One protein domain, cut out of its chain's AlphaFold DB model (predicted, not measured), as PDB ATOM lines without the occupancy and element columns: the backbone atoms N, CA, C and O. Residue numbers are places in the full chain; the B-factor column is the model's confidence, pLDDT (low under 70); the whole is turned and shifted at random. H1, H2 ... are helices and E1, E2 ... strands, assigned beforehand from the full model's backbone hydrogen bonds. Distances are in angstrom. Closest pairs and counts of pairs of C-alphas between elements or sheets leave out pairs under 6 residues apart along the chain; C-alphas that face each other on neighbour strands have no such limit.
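AT A GLANCE: This is residues 23 to 165 of the 209 residues of an uncharacterized protein of Fibrobacter sp (UniProt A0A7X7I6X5). Two sheets lie face to face as a sandwich, a twisted one of E1, E9, E8, E4 and E5 and a flatter one of E2, E3, E7 and E6, with the short helices H1 and H2 at opposite ends. A long loop, residues 27 to 55, runs round the outside, and its residues 48 to 49 pair antiparallel with residues 57 to 58 of E2. The printed part has 143 residues, in the order E1 E2 E3 E4 E5 E6 H1 E7 H2 E8 E9; the first sheet, E1 E9 E8 E4 E5, is mixed and the second, E2 E3 E7 E6, is antiparallel. It is mostly strand, though under half of the residues are in named elements, and compact, with a radius of gyration of the C-alphas of 14.4 A and spans of 43 by 34 by 31 A.

IN THESE COORDINATES: Find C-alpha 23 at (151.182, 169.934, 159.511), where E1, residues 23 to 26, begins. Beside it is E9, residues 155 to 164, 27.8 A long, ending at C-alpha 164 at (149.600, 170.207, 172.600). Next come E8, residues 141 to 149, 27.2 A; E4, residues 83 to 88, 16.5 A; and E5, residues 95 to 98. For the second sheet, start at C-alpha 56 at (165.933, 178.626, 156.694): E2 is residues 56 to 62, 21.0 A; E3 residues 66 to 73, 23.6 A; E7 residues 124 to 130, 20.0 A; E6 residues 110 to 112. H1 is residues 114 to 120 and H2 residues 131 to 134.

HOW THE PARTS SIT: In the larger sheet, look first at E1 and E9, which are parallel, with N 26 and O 162 2.8 A apart. E9 and E8 form an antiparallel hairpin, N 156 to O 148 at 2.8 A. E8 and E4 are antiparallel, N 85 to O 147 at 2.9 A, and E4 and E5 form a hairpin, N 84 to O 97 at 2.8 A. In the other sheet E2 and E3 form a hairpin, N 57 to O 72 at 2.7 A; E3 and E7 are antiparallel, N 71 to O 125 at 2.8 A, as are E7 and E6, N 111 to O 126 at 2.9 A. The sheets' facing parts are 9.5 A centre to centre, their strands at 23 degrees. H1 only grazes the second sheet; H2 only grazes both. In H1 every O i to N i+4 pair is within hydrogen-bond range; H2 is too short for such a pair, and its one O i to N i+3 pair is not within range.

THE WHOLE: The farthest C-alphas, of Ser 119 and Ser 138, are 45.4 A apart. The printed part has no cut. The links E1 to E2 and E5 to E6 are long. The mean pLDDT of the printed part is 84.0; residues 34 to 42, 52 to 53 and 100 to 107 are under 70.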
ATOM      1  N   SER A  23     151.054 169.368 158.179       74.81
ATOM      2  CA  SER A  23     151.182 169.934 159.511       74.81
ATOM      3  C   SER A  23     152.388 169.323 160.198       74.81
ATOM      4  O   SER A  23     152.509 168.099 160.278       74.81
ATOM      5  N   THR A  24     153.246 170.174 160.742       84.62
ATOM      6  CA  THR A  24     154.368 169.725 161.556       84.62
ATOM      7  C   THR A  24     153.983 169.746 163.031       84.62
ATOM      8  O   THR A  24     153.647 170.804 163.552       84.62
ATOM      9  N   GLU A  25     154.040 168.595 163.708       88.06
ATOM     10  CA  GLU A  25     153.669 168.497 165.124       88.06
ATOM     11  C   GLU A  25     154.864 168.739 166.066       88.06
ATOM     12  O   GLU A  25     155.975 168.227 165.858       88.06
ATOM     13  N   VAL A  26     154.620 169.529 167.113       88.88
ATOM     14  CA  VAL A  26     155.544 169.853 168.204       88.88
ATOM     15  C   VAL A  26     155.251 168.949 169.398       88.88
ATOM     16  O   VAL A  26     154.326 169.174 170.181       88.88
ATOM     17  N   GLU A  27     156.079 167.921 169.558       85.25
ATOM     18  CA  GLU A  27     155.934 166.913 170.619       85.25
ATOM     19  C   GLU A  27     156.894 167.128 171.798       85.25
ATOM     20  O   GLU A  27     156.784 166.479 172.843       85.25
ATOM     21  N   ARG A  28     157.879 168.016 171.631       85.56
ATOM     22  CA  ARG A  28     158.958 168.214 172.600       85.56
ATOM     23  C   ARG A  28     158.496 169.098 173.752       85.56
ATOM     24  O   ARG A  28     157.762 170.064 173.560       85.56
ATOM     25  N   PHE A  29     158.986 168.767 174.945       85.75
ATOM     26  CA  PHE A  29     158.770 169.528 176.171       85.75
ATOM     27  C   PHE A  29     160.119 169.929 176.763       85.75
ATOM     28  O   PHE A  29     160.950 169.070 177.061       85.75
ATOM     29  N   GLY A  30     160.331 171.233 176.895       81.31
ATOM     30  CA  GLY A  30     161.548 171.870 177.371       81.31
ATOM     31  C   GLY A  30     161.435 172.356 178.814       81.31
ATOM     32  O   GLY A  30     160.422 172.172 179.494       81.31
ATOM     33  N   ARG A  31     162.515 172.972 179.296       80.06
ATOM     34  CA  ARG A  31     162.568 173.599 180.623       80.06
ATOM     35  C   ARG A  31     161.947 174.996 180.585       80.06
ATOM     36  O   ARG A  31     161.645 175.528 179.522       80.06
ATOM     37  N   ARG A  32     161.750 175.565 181.776       72.81
ATOM     38  CA  ARG A  32     161.346 176.963 181.962       72.81
ATOM     39  C   ARG A  32     162.361 177.904 181.306       72.81
ATOM     40  O   ARG A  32     163.560 177.646 181.419       72.81
ATOM     41  N   ILE A  33     161.890 178.977 180.680       70.75
ATOM     42  CA  ILE A  33     162.758 179.968 180.032       70.75
ATOM     43  C   ILE A  33     163.139 181.035 181.063       70.75
ATOM     44  O   ILE A  33     162.294 181.494 181.833       70.75
ATOM     45  N   GLN A  34     164.422 181.398 181.127       61.69
ATOM     46  CA  GLN A  34     164.890 182.486 181.989       61.69
ATOM     47  C   GLN A  34     164.586 183.853 181.349       61.69
ATOM     48  O   GLN A  34     164.634 184.014 180.132       61.69
ATOM     49  N   LEU A  35     164.210 184.820 182.192       50.91
ATOM     50  CA  LEU A  35     163.709 186.154 181.814       50.91
ATOM     51  C   LEU A  35     164.820 187.157 181.444       50.91
ATOM     52  O   LEU A  35     164.533 188.323 181.202       50.91
ATOM     53  N   ASP A  36     166.085 186.740 181.437       54.34
ATOM     54  CA  ASP A  36     167.270 187.581 181.215       54.34
ATOM     55  C   ASP A  36     167.687 187.709 179.739       54.34
ATOM     56  O   ASP A  36     168.702 188.334 179.427       54.34
ATOM     57  N   GLY A  37     166.864 187.198 178.822       48.22
ATOM     58  CA  GLY A  37     167.107 187.262 177.383       48.22
ATOM     59  C   GLY A  37     167.462 185.899 176.810       48.22
ATOM     60  O   GLY A  37     168.580 185.707 176.356       48.22
ATOM     61  N   PHE A  38     166.462 185.012 176.851       55.53
ATOM     62  CA  PHE A  38     166.304 183.766 176.098       55.53
ATOM     63  C   PHE A  38     167.464 182.749 176.145       55.53
ATOM     64  O   PHE A  38     168.521 182.877 175.540       55.53
ATOM     65  N   LEU A  39     167.182 181.631 176.819       58.56
ATOM     66  CA  LEU A  39     167.976 180.403 176.826       58.56
ATOM     67  C   LEU A  39     167.100 179.252 176.334       58.56
ATOM     68  O   LEU A  39     166.609 178.432 177.114       58.56
ATOM     69  N   MET A  40     166.898 179.175 175.023       58.19
ATOM     70  CA  MET A  40     166.805 177.853 174.425       58.19
ATOM     71  C   MET A  40     168.202 177.454 173.982       58.19
ATOM     72  O   MET A  40     168.822 178.146 173.181       58.19
ATOM     73  N   GLU A  41     168.694 176.316 174.470       57.50
ATOM     74  CA  GLU A  41     169.796 175.631 173.803       57.50
ATOM     75  C   GLU A  41     169.288 175.219 172.420       57.50
ATOM     76  O   GLU A  41     168.649 174.176 172.251       57.50
ATOM     77  N   TRP A  42     169.508 176.092 171.435       64.56
ATOM     78  CA  TRP A  42     169.336 175.783 170.028       64.56
ATOM     79  C   TRP A  42     170.028 174.450 169.752       64.56
ATOM     80  O   TRP A  42     171.252 174.344 169.858       64.56
ATOM     81  N   ASN A  43     169.251 173.424 169.411       72.25
ATOM     82  CA  ASN A  43     169.806 172.144 169.020       72.25
ATOM     83  C   ASN A  43     169.623 171.960 167.512       72.25
ATOM     84  O   ASN A  43     168.517 171.623 167.081       72.25
ATOM     85  N   PRO A  44     170.684 172.110 166.697       74.94
ATOM     86  CA  PRO A  44     170.592 171.877 165.258       74.94
ATOM     87  C   PRO A  44     170.074 170.478 164.907       74.94
ATOM     88  O   PRO A  44     169.474 170.304 163.852       74.94
ATOM     89  N   LYS A  45     170.252 169.483 165.789       81.06
ATOM     90  CA  LYS A  45     169.740 168.122 165.568       81.06
ATOM     91  C   LYS A  45     168.219 168.023 165.634       81.06
ATOM     92  O   LYS A  45     167.658 167.133 165.008       81.06
ATOM     93  N   ASP A  46     167.587 168.905 166.401       82.25
ATOM     94  CA  ASP A  46     166.133 168.940 166.557       82.25
ATOM     95  C   ASP A  46     165.484 169.979 165.623       82.25
ATOM     96  O   ASP A  46     164.260 170.042 165.516       82.25
ATOM     97  N   SER A  47     166.314 170.768 164.930       87.62
ATOM     98  CA  SER A  47     165.889 171.738 163.926       87.62
ATOM     99  C   SER A  47     165.264 171.064 162.713       87.62
ATOM    100  O   SER A  47     165.617 169.945 162.331       87.62
ATOM    101  N   ARG A  48     164.347 171.779 162.072       89.81
ATOM    102  CA  ARG A  48     163.725 171.377 160.816       89.81
ATOM    103  C   ARG A  48     164.020 172.433 159.770       89.81
ATOM    104  O   ARG A  48     164.014 173.625 160.065       89.81
ATOM    105  N   ILE A  49     164.256 171.995 158.541       90.06
ATOM    106  CA  ILE A  49     164.285 172.905 157.396       90.06
ATOM    107  C   ILE A  49     162.874 173.483 157.246       90.06
ATOM    108  O   ILE A  49     161.885 172.765 157.410       90.06
ATOM    109  N   TRP A  50     162.775 174.781 156.971       88.25
ATOM    110  CA  TRP A  50     161.504 175.475 156.790       88.25
ATOM    111  C   TRP A  50     160.691 174.814 155.676       88.25
ATOM    112  O   TRP A  50     159.574 174.360 155.899       88.25
ATOM    113  N   ARG A  51     161.290 174.661 154.497       82.94
ATOM    114  CA  ARG A  51     160.819 173.792 153.413       82.94
ATOM    115  C   ARG A  51     161.973 173.509 152.449       82.94
ATOM    116  O   ARG A  51     162.914 174.301 152.376       82.94
ATOM    117  N   ASP A  52     161.886 172.419 151.694       68.38
ATOM    118  CA  ASP A  52     162.845 172.094 150.634       68.38
ATOM    119  C   ASP A  52     163.114 173.306 149.722       68.38
ATOM    120  O   ASP A  52     162.187 173.948 149.224       68.38
ATOM    121  N   GLY A  53     164.396 173.631 149.531       65.88
ATOM    122  CA  GLY A  53     164.846 174.759 148.709       65.88
ATOM    123  C   GLY A  53     164.938 176.110 149.429       65.88
ATOM    124  O   GLY A  53     165.361 177.081 148.809       65.88
ATOM    125  N   THR A  54     164.589 176.187 150.716       77.62
ATOM    126  CA  THR A  54     164.835 177.379 151.547       77.62
ATOM    127  C   THR A  54     166.103 177.211 152.380       77.62
ATOM    128  O   THR A  54     166.380 176.124 152.879       77.62
ATOM    129  N   SER A  55     166.848 178.298 152.580       86.56
ATOM    130  CA  SER A  55     168.017 178.357 153.467       86.56
ATOM    131  C   SER A  55     167.623 178.703 154.906       86.56
ATOM    132  O   SER A  55     168.380 179.364 155.608       86.56
ATOM    133  N   PHE A  56     166.423 178.322 155.350       93.00
ATOM    134  CA  PHE A  56     165.933 178.626 156.694       93.00
ATOM    135  C   PHE A  56     165.615 177.356 157.473       93.00
ATOM    136  O   PHE A  56     165.078 176.384 156.945       93.00
ATOM    137  N   PHE A  57     165.908 177.415 158.763       92.75
ATOM    138  CA  PHE A  57     165.613 176.406 159.761       92.75
ATOM    139  C   PHE A  57     164.694 176.982 160.825       92.75
ATOM    140  O   PHE A  57     164.723 178.179 161.124       92.75
ATOM    141  N   TRP A  58     163.918 176.105 161.440       92.56
ATOM    142  CA  TRP A  58     163.074 176.434 162.571       92.56
ATOM    143  C   TRP A  58     162.976 175.268 163.547       92.56
ATOM    144  O   TRP A  58     163.250 174.115 163.211       92.56
ATOM    145  N   ASP A  59     162.553 175.573 164.764       90.75
ATOM    146  CA  ASP A  59     162.156 174.591 165.769       90.75
ATOM    147  C   ASP A  59     161.169 175.245 166.724       90.75
ATOM    148  O   ASP A  59     161.098 176.475 166.833       90.75
ATOM    149  N   ALA A  60     160.434 174.403 167.433       90.44
ATOM    150  CA  ALA A  60     159.557 174.826 168.498       90.44
ATOM    151  C   ALA A  60     159.494 173.755 169.592       90.44
ATOM    152  O   ALA A  60     159.593 172.552 169.336       90.44
ATOM    153  N   VAL A  61     159.301 174.195 170.829       89.75
ATOM    154  CA  VAL A  61     159.231 173.340 172.009       89.75
ATOM    155  C   VAL A  61     158.223 173.889 173.010       89.75
ATOM    156  O   VAL A  61     158.165 175.086 173.294       89.75
ATOM    157  N   ASN A  62     157.430 172.989 173.582       89.94
ATOM    158  CA  ASN A  62     156.508 173.334 174.654       89.94
ATOM    159  C   ASN A  62     157.297 173.579 175.942       89.94
ATOM    160  O   ASN A  62     158.057 172.717 176.375       89.94
ATOM    161  N   THR A  63     157.098 174.714 176.598       87.38
ATOM    162  CA  THR A  63     157.715 175.033 177.896       87.38
ATOM    163  C   THR A  63     156.633 175.311 178.941       87.38
ATOM    164  O   THR A  63     155.474 175.534 178.588       87.38
ATOM    165  N   PRO A  64     156.959 175.319 180.245       86.25
ATOM    166  CA  PRO A  64     155.998 175.719 181.270       86.25
ATOM    167  C   PRO A  64     155.389 177.113 181.044       86.25
ATOM    168  O   PRO A  64     154.214 177.309 181.351       86.25
ATOM    169  N   ASP A  65     156.150 178.057 180.481       85.31
ATOM    170  CA  ASP A  65     155.711 179.447 180.300       85.31
ATOM    171  C   ASP A  65     154.964 179.669 178.965       85.31
ATOM    172  O   ASP A  65     154.118 180.560 178.860       85.31
ATOM    173  N   GLY A  66     155.223 178.840 177.949       89.12
ATOM    174  CA  GLY A  66     154.621 178.981 176.624       89.12
ATOM    175  C   GLY A  66     155.238 178.079 175.558       89.12
ATOM    176  O   GLY A  66     156.054 177.204 175.852       89.12
ATOM    177  N   LEU A  67     154.876 178.318 174.302       90.31
ATOM    178  CA  LEU A  67     155.564 177.731 173.157       90.31
ATOM    179  C   LEU A  67     156.769 178.598 172.802       90.31
ATOM    180  O   LEU A  67     156.604 179.777 172.499       90.31
ATOM    181  N   ALA A  68     157.959 178.013 172.822       89.94
ATOM    182  CA  ALA A  68     159.191 178.695 172.455       89.94
ATOM    183  C   ALA A  68     159.755 178.132 171.165       89.94
ATOM    184  O   ALA A  68     159.572 176.950 170.881       89.94
ATOM    185  N   GLY A  69     160.469 178.951 170.410       89.25
ATOM    186  CA  GLY A  69     161.055 178.525 169.154       89.25
ATOM    187  C   GLY A  69     162.146 179.454 168.666       89.25
ATOM    188  O   GLY A  69     162.490 180.449 169.306       89.25
ATOM    189  N   TYR A  70     162.702 179.092 167.521       89.56
ATOM    190  CA  TYR A  70     163.633 179.942 166.799       89.56
ATOM    191  C   TYR A  70     163.432 179.804 165.298       89.56
ATOM    192  O   TYR A  70     162.968 178.772 164.808       89.56
ATOM    193  N   PHE A  71     163.859 180.832 164.581       92.12
ATOM    194  CA  PHE A  71     164.037 180.867 163.140       92.12
ATOM    195  C   PHE A  71     165.477 181.255 162.846       92.12
ATOM    196  O   PHE A  71     166.013 182.170 163.469       92.12
ATOM    197  N   LYS A  72     166.119 180.542 161.926       92.25
ATOM    198  CA  LYS A  72     167.534 180.733 161.630       92.25
ATOM    199  C   LYS A  72     167.820 180.572 160.146       92.25
ATOM    200  O   LYS A  72     167.402 179.577 159.568       92.25
ATOM    201  N   SER A  73     168.581 181.484 159.551       93.81
ATOM    202  CA  SER A  73     169.149 181.262 158.223       93.81
ATOM    203  C   SER A  73     170.354 180.311 158.291       93.81
ATOM    204  O   SER A  73     171.122 180.301 159.254       93.81
ATOM    205  N   GLU A  74     170.523 179.480 157.268       91.12
ATOM    206  CA  GLU A  74     171.659 178.573 157.085       91.12
ATOM    207  C   GLU A  74     172.961 179.351 156.888       91.12
ATOM    208  O   GLU A  74     174.016 178.980 157.398       91.12
ATOM    209  N   SER A  75     172.860 180.445 156.141       90.62
ATOM    210  CA  SER A  75     173.965 181.270 155.683       90.62
ATOM    211  C   SER A  75     173.574 182.750 155.691       90.62
ATOM    212  O   SER A  75     172.469 183.118 156.111       90.62
ATOM    213  N   ALA A  76     174.510 183.600 155.270       92.06
ATOM    214  CA  ALA A  76     174.282 185.027 155.105       92.06
ATOM    215  C   ALA A  76     173.116 185.288 154.139       92.06
ATOM    216  O   ALA A  76     173.097 184.755 153.027       92.06
ATOM    217  N   VAL A  77     172.162 186.117 154.555       90.81
ATOM    218  CA  VAL A  77     171.056 186.565 153.702       90.81
ATOM    219  C   VAL A  77     171.455 187.809 152.906       90.81
ATOM    220  O   VAL A  77     172.344 188.567 153.301       90.81
ATOM    221  N   ASN A  78     170.793 188.023 151.767       88.31
ATOM    222  CA  ASN A  78     171.028 189.204 150.930       88.31
ATOM    223  C   ASN A  78     170.518 190.489 151.597       88.31
ATOM    224  O   ASN A  78     171.170 191.528 151.506       88.31
ATOM    225  N   ASP A  79     169.381 190.383 152.280       86.94
ATOM    226  CA  ASP A  79     168.706 191.455 153.004       86.94
ATOM    227  C   ASP A  79     168.449 190.991 154.440       86.94
ATOM    228  O   ASP A  79     167.946 189.884 154.651       86.94
ATOM    229  N   VAL A  80     168.852 191.818 155.405       86.19
ATOM    230  CA  VAL A  80     168.815 191.545 156.847       86.19
ATOM    231  C   VAL A  80     167.496 191.968 157.501       86.19
ATOM    232  O   VAL A  80     167.228 191.555 158.630       86.19
ATOM    233  N   ASP A  81     166.638 192.707 156.795       89.38
ATOM    234  CA  ASP A  81     165.376 193.252 157.310       89.38
ATOM    235  C   ASP A  81     164.242 192.216 157.262       89.38
ATOM    236  O   ASP A  81     163.154 192.418 156.719       89.38
ATOM    237  N   TRP A  82     164.510 191.048 157.847       91.88
ATOM    238  CA  TRP A  82     163.542 189.969 157.955       91.88
ATOM    239  C   TRP A  82     162.508 190.244 159.042       91.88
ATOM    240  O   TRP A  82     162.809 190.612 160.181       91.88
ATOM    241  N   SER A  83     161.261 189.980 158.682       93.12
ATOM    242  CA  SER A  83     160.119 189.932 159.574       93.12
ATOM    243  C   SER A  83     159.556 188.520 159.602       93.12
ATOM    244  O   SER A  83     159.466 187.850 158.573       93.12
ATOM    245  N   PHE A  84     159.129 188.084 160.779       94.00
ATOM    246  CA  PHE A  84     158.407 186.833 160.960       94.00
ATOM    247  C   PHE A  84     157.059 187.096 161.601       94.00
ATOM    248  O   PHE A  84     156.888 188.030 162.382       94.00
ATOM    249  N   MET A  85     156.091 186.246 161.301       94.06
ATOM    250  CA  MET A  85     154.777 186.317 161.914       94.06
ATOM    251  C   MET A  85     154.303 184.933 162.294       94.06
ATOM    252  O   MET A  85     154.359 184.006 161.486       94.06
ATOM    253  N   ILE A  86     153.799 184.827 163.517       93.88
ATOM    254  CA  ILE A  86     153.059 183.664 163.979       93.88
ATOM    255  C   ILE A  86     151.600 184.067 164.134       93.88
ATOM    256  O   ILE A  86     151.281 184.992 164.876       93.88
ATOM    257  N   ILE A  87     150.722 183.365 163.423       92.69
ATOM    258  CA  ILE A  87     149.273 183.534 163.478       92.69
ATOM    259  C   ILE A  87     148.700 182.317 164.208       92.69
ATOM    260  O   ILE A  87     148.586 181.247 163.597       92.69
ATOM    261  N   PRO A  88     148.363 182.434 165.500       91.44
ATOM    262  CA  PRO A  88     147.689 181.361 166.205       91.44
ATOM    263  C   PRO A  88     146.265 181.159 165.674       91.44
ATOM    264  O   PRO A  88     145.636 182.082 165.157       91.44
ATOM    265  N   GLN A  89     145.747 179.937 165.766       86.19
ATOM    266  CA  GLN A  89     144.377 179.642 165.362       86.19
ATOM    267  C   GLN A  89     143.378 180.192 166.395       86.19
ATOM    268  O   GLN A  89     143.471 179.882 167.580       86.19
ATOM    269  N   GLY A  90     142.371 180.933 165.923       81.00
ATOM    270  CA  GLY A  90     141.298 181.504 166.748       81.00
ATOM    271  C   GLY A  90     141.385 183.027 166.857       81.00
ATOM    272  O   GLY A  90     142.085 183.668 166.078       81.00
ATOM    273  N   ASP A  91     140.675 183.597 167.832       81.06
ATOM    274  CA  ASP A  91     140.631 185.046 168.078       81.06
ATOM    275  C   ASP A  91     141.800 185.494 168.970       81.06
ATOM    276  O   ASP A  91     141.610 186.041 170.058       81.06
ATOM    277  N   VAL A  92     143.029 185.207 168.534       85.88
ATOM    278  CA  VAL A  92     144.246 185.604 169.246       85.88
ATOM    279  C   VAL A  92     145.119 186.475 168.356       85.88
ATOM    280  O   VAL A  92     145.254 186.228 167.160       85.88
ATOM    281  N   GLU A  93     145.693 187.522 168.944       87.75
ATOM    282  CA  GLU A  93     146.517 188.481 168.216       87.75
ATOM    283  C   GLU A  93     147.777 187.805 167.638       87.75
ATOM    284  O   GLU A  93     148.478 187.094 168.369       87.75
ATOM    285  N   PRO A  94     148.093 188.019 166.347       90.62
ATOM    286  CA  PRO A  94     149.324 187.518 165.753       90.62
ATOM    287  C   PRO A  94     150.572 188.094 166.427       90.62
ATOM    288  O   PRO A  94     150.652 189.289 166.709       90.62
ATOM    289  N   LEU A  95     151.597 187.260 166.609       89.81
ATOM    290  CA  LEU A  95     152.912 187.720 167.039       89.81
ATOM    291  C   LEU A  95     153.715 188.155 165.813       89.81
ATOM    292  O   LEU A  95     154.186 187.313 165.046       89.81
ATOM    293  N   LEU A  96     153.877 189.468 165.642       91.19
ATOM    294  CA  LEU A  96     154.723 190.063 164.611       91.19
ATOM    295  C   LEU A  96     156.116 190.359 165.171       91.19
ATOM    296  O   LEU A  96     156.279 191.163 166.090       91.19
ATOM    297  N   MET A  97     157.114 189.717 164.580       90.25
ATOM    298  CA  MET A  97     158.520 189.825 164.934       90.25
ATOM    299  C   MET A  97     159.225 190.616 163.847       90.25
ATOM    300  O   MET A  97     159.294 190.169 162.705       90.25
ATOM    301  N   LYS A  98     159.727 191.799 164.189       88.94
ATOM    302  CA  LYS A  98     160.454 192.648 163.251       88.94
ATOM    303  C   LYS A  98     161.877 192.813 163.721       88.94
ATOM    304  O   LYS A  98     162.107 193.159 164.879       88.94
ATOM    305  N   ASN A  99     162.809 192.620 162.803       79.38
ATOM    306  CA  ASN A  99     164.147 193.119 162.999       79.38
ATOM    307  C   ASN A  99     164.101 194.651 162.873       79.38
ATOM    308  O   ASN A  99     164.036 195.187 161.773       79.38
ATOM    309  N   SER A 100     164.013 195.357 163.998       65.69
ATOM    310  CA  SER A 100     164.101 196.816 164.025       65.69
ATOM    311  C   SER A 100     165.421 197.212 164.667       65.69
ATOM    312  O   SER A 100     165.755 196.725 165.747       65.69
ATOM    313  N   ALA A 101     166.148 198.123 164.018       56.31
ATOM    314  CA  ALA A 101     167.357 198.733 164.566       56.31
ATOM    315  C   ALA A 101     167.096 199.492 165.888       56.31
ATOM    316  O   ALA A 101     168.024 199.725 166.666       56.31
ATOM    317  N   ASP A 102     165.832 199.832 166.180       52.12
ATOM    318  CA  ASP A 102     165.411 200.400 167.459       52.12
ATOM    319  C   ASP A 102     165.328 199.312 168.543       52.12
ATOM    320  O   ASP A 102     164.277 198.826 168.958       52.12
ATOM    321  N   THR A 103     166.502 198.962 169.059       50.91
ATOM    322  CA  THR A 103     166.731 198.087 170.224       50.91
ATOM    323  C   THR A 103     166.150 198.623 171.546       50.91
ATOM    324  O   THR A 103     166.300 197.991 172.591       50.91
ATOM    325  N   SER A 104     165.481 199.778 171.525       47.09
ATOM    326  CA  SER A 104     164.949 200.469 172.704       47.09
ATOM    327  C   SER A 104     163.591 199.939 173.178       47.09
ATOM    328  O   SER A 104     163.251 200.104 174.350       47.09
ATOM    329  N   SER A 105     162.843 199.232 172.326       47.84
ATOM    330  CA  SER A 105     161.663 198.465 172.736       47.84
ATOM    331  C   SER A 105     162.010 196.980 172.788       47.84
ATOM    332  O   SER A 105     161.715 196.232 171.856       47.84
ATOM    333  N   ALA A 106     162.674 196.554 173.865       53.97
ATOM    334  CA  ALA A 106     162.826 195.137 174.173       53.97
ATOM    335  C   ALA A 106     161.431 194.492 174.159       53.97
ATOM    336  O   ALA A 106     160.577 194.831 174.977       53.97
ATOM    337  N   ASN A 107     161.167 193.640 173.172       68.56
ATOM    338  CA  ASN A 107     159.916 192.906 173.117       68.56
ATOM    339  C   ASN A 107     160.070 191.676 174.012       68.56
ATOM    340  O   ASN A 107     160.968 190.867 173.792       68.56
ATOM    341  N   ASP A 108     159.199 191.521 175.005       76.31
ATOM    342  CA  ASP A 108     159.289 190.424 175.981       76.31
ATOM    343  C   ASP A 108     159.132 189.027 175.339       76.31
ATOM    344  O   ASP A 108     159.395 188.008 175.979       76.31
ATOM    345  N   PHE A 109     158.686 188.963 174.079       82.62
ATOM    346  CA  PHE A 109     158.276 187.732 173.403       82.62
ATOM    347  C   PHE A 109     159.166 187.305 172.242       82.62
ATOM    348  O   PHE A 109     158.981 186.203 171.736       82.62
ATOM    349  N   TYR A 110     160.109 188.131 171.794       86.69
ATOM    350  CA  TYR A 110     161.065 187.722 170.768       86.69
ATOM    351  C   TYR A 110     162.305 188.599 170.774       86.69
ATOM    352  O   TYR A 110     162.278 189.747 171.219       86.69
ATOM    353  N   ARG A 111     163.387 188.069 170.212       85.62
ATOM    354  CA  ARG A 111     164.629 188.808 170.032       85.62
ATOM    355  C   ARG A 111     165.357 188.334 168.783       85.62
ATOM    356  O   ARG A 111     165.268 187.174 168.395       85.62
ATOM    357  N   PHE A 112     166.067 189.256 168.147       87.00
ATOM    358  CA  PHE A 112     167.004 188.938 167.077       87.00
ATOM    359  C   PHE A 112     168.428 188.947 167.636       87.00
ATOM    360  O   PHE A 112     168.774 189.832 168.427       87.00
ATOM    361  N   ASP A 113     169.256 187.987 167.221       87.50
ATOM    362  CA  ASP A 113     170.691 188.005 167.515       87.50
ATOM    363  C   ASP A 113     171.374 189.055 166.633       87.50
ATOM    364  O   ASP A 113     171.828 188.777 165.520       87.50
ATOM    365  N   GLN A 114     171.429 190.282 167.149       86.31
ATOM    366  CA  GLN A 114     172.027 191.415 166.443       86.31
ATOM    367  C   GLN A 114     173.523 191.211 166.186       86.31
ATOM    368  O   GLN A 114     174.031 191.654 165.163       86.31
ATOM    369  N   ASN A 115     174.234 190.469 167.042       87.19
ATOM    370  CA  ASN A 115     175.655 190.214 166.818       87.19
ATOM    371  C   ASN A 115     175.860 189.339 165.576       87.19
ATOM    372  O   ASN A 115     176.718 189.645 164.747       87.19
ATOM    373  N   LEU A 116     175.091 188.255 165.430       88.38
ATOM    374  CA  LEU A 116     175.161 187.394 164.241       88.38
ATOM    375  C   LEU A 116     174.639 188.095 162.987       88.38
ATOM    376  O   LEU A 116     175.184 187.888 161.897       88.38
ATOM    377  N   LEU A 117     173.626 188.941 163.139       89.06
ATOM    378  CA  LEU A 117     173.090 189.720 162.038       89.06
ATOM    379  C   LEU A 117     174.113 190.739 161.515       89.06
ATOM    380  O   LEU A 117     174.415 190.737 160.325       89.06
ATOM    381  N   ASP A 118     174.711 191.544 162.391       88.88
ATOM    382  CA  ASP A 118     175.653 192.596 161.996       88.88
ATOM    383  C   ASP A 118     176.982 192.025 161.486       88.88
ATOM    384  O   ASP A 118     177.563 192.533 160.524       88.88
ATOM    385  N   SER A 119     177.481 190.953 162.115       90.56
ATOM    386  CA  SER A 119     178.798 190.390 161.782       90.56
ATOM    387  C   SER A 119     178.772 189.402 160.617       90.56
ATOM    388  O   SER A 119     179.702 189.389 159.808       90.56
ATOM    389  N   LEU A 120     177.732 188.568 160.520       92.06
ATOM    390  CA  LEU A 120     177.657 187.465 159.555       92.06
ATOM    391  C   LEU A 120     176.467 187.575 158.600       92.06
ATOM    392  O   LEU A 120     176.317 186.710 157.736       92.06
ATOM    393  N   LYS A 121     175.626 188.611 158.732       92.69
ATOM    394  CA  LYS A 121     174.361 188.741 157.989       92.69
ATOM    395  C   LYS A 121     173.481 187.504 158.133       92.69
ATOM    396  O   LYS A 121     172.785 187.120 157.197       92.69
ATOM    397  N   MET A 122     173.549 186.837 159.281       91.75
ATOM    398  CA  MET A 122     172.730 185.667 159.570       91.75
ATOM    399  C   MET A 122     171.518 186.086 160.381       91.75
ATOM    400  O   MET A 122     171.648 186.733 161.416       91.75
ATOM    401  N   VAL A 123     170.337 185.676 159.932       91.62
ATOM    402  CA  VAL A 123     169.098 185.956 160.651       91.62
ATOM    403  C   VAL A 123     168.916 184.874 161.692       91.62
ATOM    404  O   VAL A 123     168.785 183.702 161.344       91.62
ATOM    405  N   VAL A 124     168.889 185.261 162.962       90.06
ATOM    406  CA  VAL A 124     168.488 184.388 164.065       90.06
ATOM    407  C   VAL A 124     167.460 185.140 164.887       90.06
ATOM    408  O   VAL A 124     167.770 186.180 165.462       90.06
ATOM    409  N   CYS A 125     166.238 184.624 164.911       89.75
ATOM    410  CA  CYS A 125     165.143 185.149 165.710       89.75
ATOM    411  C   CYS A 125     164.696 184.072 166.685       89.75
ATOM    412  O   CYS A 125     164.291 182.988 166.272       89.75
ATOM    413  N   GLU A 126     164.726 184.376 167.968       88.44
ATOM    414  CA  GLU A 126     164.140 183.556 169.020       88.44
ATOM    415  C   GLU A 126     162.811 184.157 169.460       88.44
ATOM    416  O   GLU A 126     162.625 185.374 169.398       88.44
ATOM    417  N   TRP A 127     161.872 183.309 169.867       88.94
ATOM    418  CA  TRP A 127     160.533 183.750 170.234       88.94
ATOM    419  C   TRP A 127     159.888 182.860 171.295       88.94
ATOM    420  O   TRP A 127     160.184 181.671 171.422       88.94
ATOM    421  N   LEU A 128     158.974 183.457 172.053       88.19
ATOM    422  CA  LEU A 128     158.136 182.838 173.066       88.19
ATOM    423  C   LEU A 128     156.711 183.362 172.919       88.19
ATOM    424  O   LEU A 128     156.450 184.555 173.049       88.19
ATOM    425  N   ILE A 129     155.766 182.447 172.742       89.00
ATOM    426  CA  ILE A 129     154.340 182.740 172.799       89.00
ATOM    427  C   ILE A 129     153.809 182.187 174.121       89.00
ATOM    428  O   ILE A 129     153.715 180.964 174.272       89.00
ATOM    429  N   PRO A 130     153.441 183.050 175.087       88.62
ATOM    430  CA  PRO A 130     152.821 182.602 176.326       88.62
ATOM    431  C   PRO A 130     151.579 181.763 176.046       88.62
ATOM    432  O   PRO A 130     150.833 182.046 175.107       88.62
ATOM    433  N   TRP A 131     151.283 180.788 176.905       89.00
ATOM    434  CA  TRP A 131     150.091 179.947 176.727       89.00
ATOM    435  C   TRP A 131     148.782 180.743 176.627       89.00
ATOM    436  O   TRP A 131     147.860 180.316 175.938       89.00
ATOM    437  N   SER A 132     148.704 181.910 177.272       86.56
ATOM    438  CA  SER A 132     147.556 182.820 177.185       86.56
ATOM    439  C   SER A 132     147.386 183.490 175.815       86.56
ATOM    440  O   SER A 132     146.313 184.016 175.541       86.56
ATOM    441  N   ARG A 133     148.427 183.488 174.971       87.31
ATOM    442  CA  ARG A 133     148.480 184.125 173.644       87.31
ATOM    443  C   ARG A 133     148.618 183.138 172.481       87.31
ATOM    444  O   ARG A 133     148.662 183.566 171.338       87.31
ATOM    445  N   LEU A 134     148.705 181.835 172.737       87.94
ATOM    446  CA  LEU A 134     148.758 180.846 171.656       87.94
ATOM    447  C   LEU A 134     147.359 180.393 171.221       87.94
ATOM    448  O   LEU A 134     147.184 179.988 170.081       87.94
ATOM    449  N   GLY A 135     146.364 180.466 172.112       83.44
ATOM    450  CA  GLY A 135     145.055 179.855 171.876       83.44
ATOM    451  C   GLY A 135     145.162 178.325 171.844       83.44
ATOM    452  O   GLY A 135     145.941 177.740 171.096       83.44
ATOM    453  N   ALA A 136     144.395 177.644 172.685       86.19
ATOM    454  CA  ALA A 136     144.317 176.189 172.663       86.19
ATOM    455  C   ALA A 136     142.854 175.761 172.709       86.19
ATOM    456  O   ALA A 136     142.023 176.439 173.319       86.19
ATOM    457  N   ASP A 137     142.543 174.644 172.059       86.75
ATOM    458  CA  ASP A 137     141.221 174.040 172.137       86.75
ATOM    459  C   ASP A 137     140.954 173.449 173.535       86.75
ATOM    460  O   ASP A 137     141.816 173.429 174.420       86.75
ATOM    461  N   SER A 138     139.742 172.933 173.749       84.19
ATOM    462  CA  SER A 138     139.347 172.303 175.019       84.19
ATOM    463  C   SER A 138     140.210 171.101 175.418       84.19
ATOM    464  O   SER A 138     140.170 170.673 176.567       84.19
ATOM    465  N   SER A 139     140.955 170.536 174.470       84.88
ATOM    466  CA  SER A 139     141.846 169.390 174.647       84.88
ATOM    467  C   SER A 139     143.299 169.825 174.873       84.88
ATOM    468  O   SER A 139     144.183 168.976 174.951       84.88
ATOM    469  N   GLY A 140     143.565 171.135 174.926       87.44
ATOM    470  CA  GLY A 140     144.905 171.695 175.044       87.44
ATOM    471  C   GLY A 140     145.714 171.656 173.746       87.44
ATOM    472  O   GLY A 140     146.911 171.946 173.790       87.44
ATOM    473  N   ARG A 141     145.104 171.318 172.602       91.25
ATOM    474  CA  ARG A 141     145.786 171.352 171.304       91.25
ATOM    475  C   ARG A 141     145.823 172.763 170.757       91.25
ATOM    476  O   ARG A 141     144.855 173.510 170.874       91.25
ATOM    477  N   TYR A 142     146.922 173.099 170.107       92.38
ATOM    478  CA  TYR A 142     147.086 174.369 169.419       92.38
ATOM    479  C   TYR A 142     147.502 174.136 167.971       92.38
ATOM    480  O   TYR A 142     148.098 173.112 167.618       92.38
ATOM    481  N   THR A 143     147.204 175.133 167.148       93.12
ATOM    482  CA  THR A 143     147.629 175.219 165.755       93.12
ATOM    483  C   THR A 143     148.020 176.659 165.484       93.12
ATOM    484  O   THR A 143     147.329 177.573 165.928       93.12
ATOM    485  N   PHE A 144     149.089 176.878 164.735       93.38
ATOM    486  CA  PHE A 144     149.453 178.204 164.262       93.38
ATOM    487  C   PHE A 144     150.113 178.132 162.892       93.38
ATOM    488  O   PHE A 144     150.587 177.080 162.457       93.38
ATOM    489  N   ILE A 145     150.121 179.270 162.210       93.56
ATOM    490  CA  ILE A 145     150.823 179.454 160.948       93.56
ATOM    491  C   ILE A 145     152.047 180.327 161.201       93.56
ATOM    492  O   ILE A 145     151.908 181.406 161.772       93.56
ATOM    493  N   ALA A 146     153.224 179.881 160.771       94.25
ATOM    494  CA  ALA A 146     154.442 180.684 160.782       94.25
ATOM    495  C   ALA A 146     154.807 181.122 159.360       94.25
ATOM    496  O   ALA A 146     154.841 180.295 158.452       94.25
ATOM    497  N   SER A 147     155.114 182.402 159.178       94.44
ATOM    498  CA  SER A 147     155.521 182.989 157.895       94.44
ATOM    499  C   SER A 147     156.706 183.929 158.099       94.44
ATOM    500  O   SER A 147     156.877 184.472 159.190       94.44
ATOM    501  N   GLY A 148     157.497 184.161 157.050       93.50
ATOM    502  CA  GLY A 148     158.592 185.132 157.071       93.50
ATOM    503  C   GLY A 148     158.743 185.849 155.735       93.50
ATOM    504  O   GLY A 148     158.406 185.282 154.699       93.50
ATOM    505  N   TRP A 149     159.209 187.094 155.758       93.94
ATOM    506  CA  TRP A 149     159.465 187.909 154.566       93.94
ATOM    507  C   TRP A 149     160.477 189.019 154.866       93.94
ATOM    508  O   TRP A 149     160.682 189.355 156.031       93.94
ATOM    509  N   ASN A 150     161.075 189.607 153.832       92.12
ATOM    510  CA  ASN A 150     161.903 190.814 153.942       92.12
ATOM    511  C   ASN A 150     161.350 191.962 153.079       92.12
ATOM    512  O   ASN A 150     160.378 191.785 152.336       92.12
ATOM    513  N   GLU A 151     161.943 193.151 153.193       88.00
ATOM    514  CA  GLU A 151     161.530 194.322 152.406       88.00
ATOM    515  C   GLU A 151     161.917 194.204 150.924       88.00
ATOM    516  O   GLU A 151     161.210 194.726 150.059       88.00
ATOM    517  N   SER A 152     162.979 193.454 150.615       88.25
ATOM    518  CA  SER A 152     163.409 193.168 149.239       88.25
ATOM    519  C   SER A 152     162.455 192.258 148.447       88.25
ATOM    520  O   SER A 152     162.604 192.134 147.229       88.25
ATOM    521  N   GLY A 153     161.457 191.650 149.097       86.44
ATOM    522  CA  GLY A 153     160.415 190.838 148.461       86.44
ATOM    523  C   GLY A 153     160.629 189.323 148.528       86.44
ATOM    524  O   GLY A 153     159.801 188.575 148.001       86.44
ATOM    525  N   ASP A 154     161.683 188.849 149.196       89.50
ATOM    526  CA  ASP A 154     161.813 187.432 149.523       89.50
ATOM    527  C   ASP A 154     160.765 187.049 150.570       89.50
ATOM    528  O   ASP A 154     160.455 187.799 151.499       89.50
ATOM    529  N   SER A 155     160.219 185.844 150.438       91.19
ATOM    530  CA  SER A 155     159.257 185.309 151.395       91.19
ATOM    531  C   SER A 155     159.450 183.817 151.601       91.19
ATOM    532  O   SER A 155     159.845 183.071 150.703       91.19
ATOM    533  N   LEU A 156     159.158 183.381 152.818       91.00
ATOM    534  CA  LEU A 156     159.098 181.985 153.194       91.00
ATOM    535  C   LEU A 156     157.659 181.506 153.082       91.00
ATOM    536  O   LEU A 156     156.716 182.183 153.496       91.00
ATOM    537  N   HIS A 157     157.494 180.297 152.554       89.56
ATOM    538  CA  HIS A 157     156.180 179.681 152.488       89.56
ATOM    539  C   HIS A 157     155.602 179.504 153.905       89.56
ATOM    540  O   HIS A 157     156.319 179.027 154.783       89.56
ATOM    541  N   PRO A 158     154.310 179.790 154.140       91.81
ATOM    542  CA  PRO A 158     153.685 179.568 155.440       91.81
ATOM    543  C   PRO A 158     153.792 178.111 155.928       91.81
ATOM    544  O   PRO A 158     153.534 177.179 155.163       91.81
ATOM    545  N   LEU A 159     154.129 177.902 157.199       91.69
ATOM    546  CA  LEU A 159     154.171 176.589 157.848       91.69
ATOM    547  C   LEU A 159     152.980 176.414 158.764       91.69
ATOM    548  O   LEU A 159     152.759 177.244 159.636       91.69
ATOM    549  N   LEU A 160     152.254 175.309 158.606       92.62
ATOM    550  CA  LEU A 160     151.223 174.914 159.553       92.62
ATOM    551  C   LEU A 160     151.860 174.064 160.652       92.62
ATOM    552  O   LEU A 160     152.321 172.948 160.401       92.62
ATOM    553  N   ILE A 161     151.874 174.586 161.871       92.31
ATOM    554  CA  ILE A 161     152.477 173.928 163.025       92.31
ATOM    555  C   ILE A 161     151.374 173.601 164.023       92.31
ATOM    556  O   ILE A 161     150.506 174.426 164.312       92.31
ATOM    557  N   THR A 162     151.389 172.377 164.533       93.50
ATOM    558  CA  THR A 162     150.421 171.874 165.509       93.50
ATOM    559  C   THR A 162     151.137 171.371 166.752       93.50
ATOM    560  O   THR A 162     152.324 171.060 166.723       93.50
ATOM    561  N   GLY A 163     150.422 171.265 167.863       92.44
ATOM    562  CA  GLY A 163     150.957 170.643 169.066       92.44
ATOM    563  C   GLY A 163     149.935 170.582 170.187       92.44
ATOM    564  O   GLY A 163     148.734 170.766 169.969       92.44
ATOM    565  N   SER A 164     150.415 170.289 171.390       90.81
ATOM    566  CA  SER A 164     149.600 170.207 172.600       90.81
ATOM    567  C   SER A 164     150.336 170.827 173.779       90.81
ATOM    568  O   SER A 164     151.527 170.582 173.975       90.81
ATOM    569  N   LYS A 165     149.614 171.612 174.584       86.50
ATOM    570  CA  LYS A 165     150.106 172.187 175.842       86.50
ATOM    571  C   LYS A 165     150.475 171.104 176.851       86.50
ATOM    572  O   LYS A 165     151.381 171.287 177.660       86.50
TER     573      LYS A 165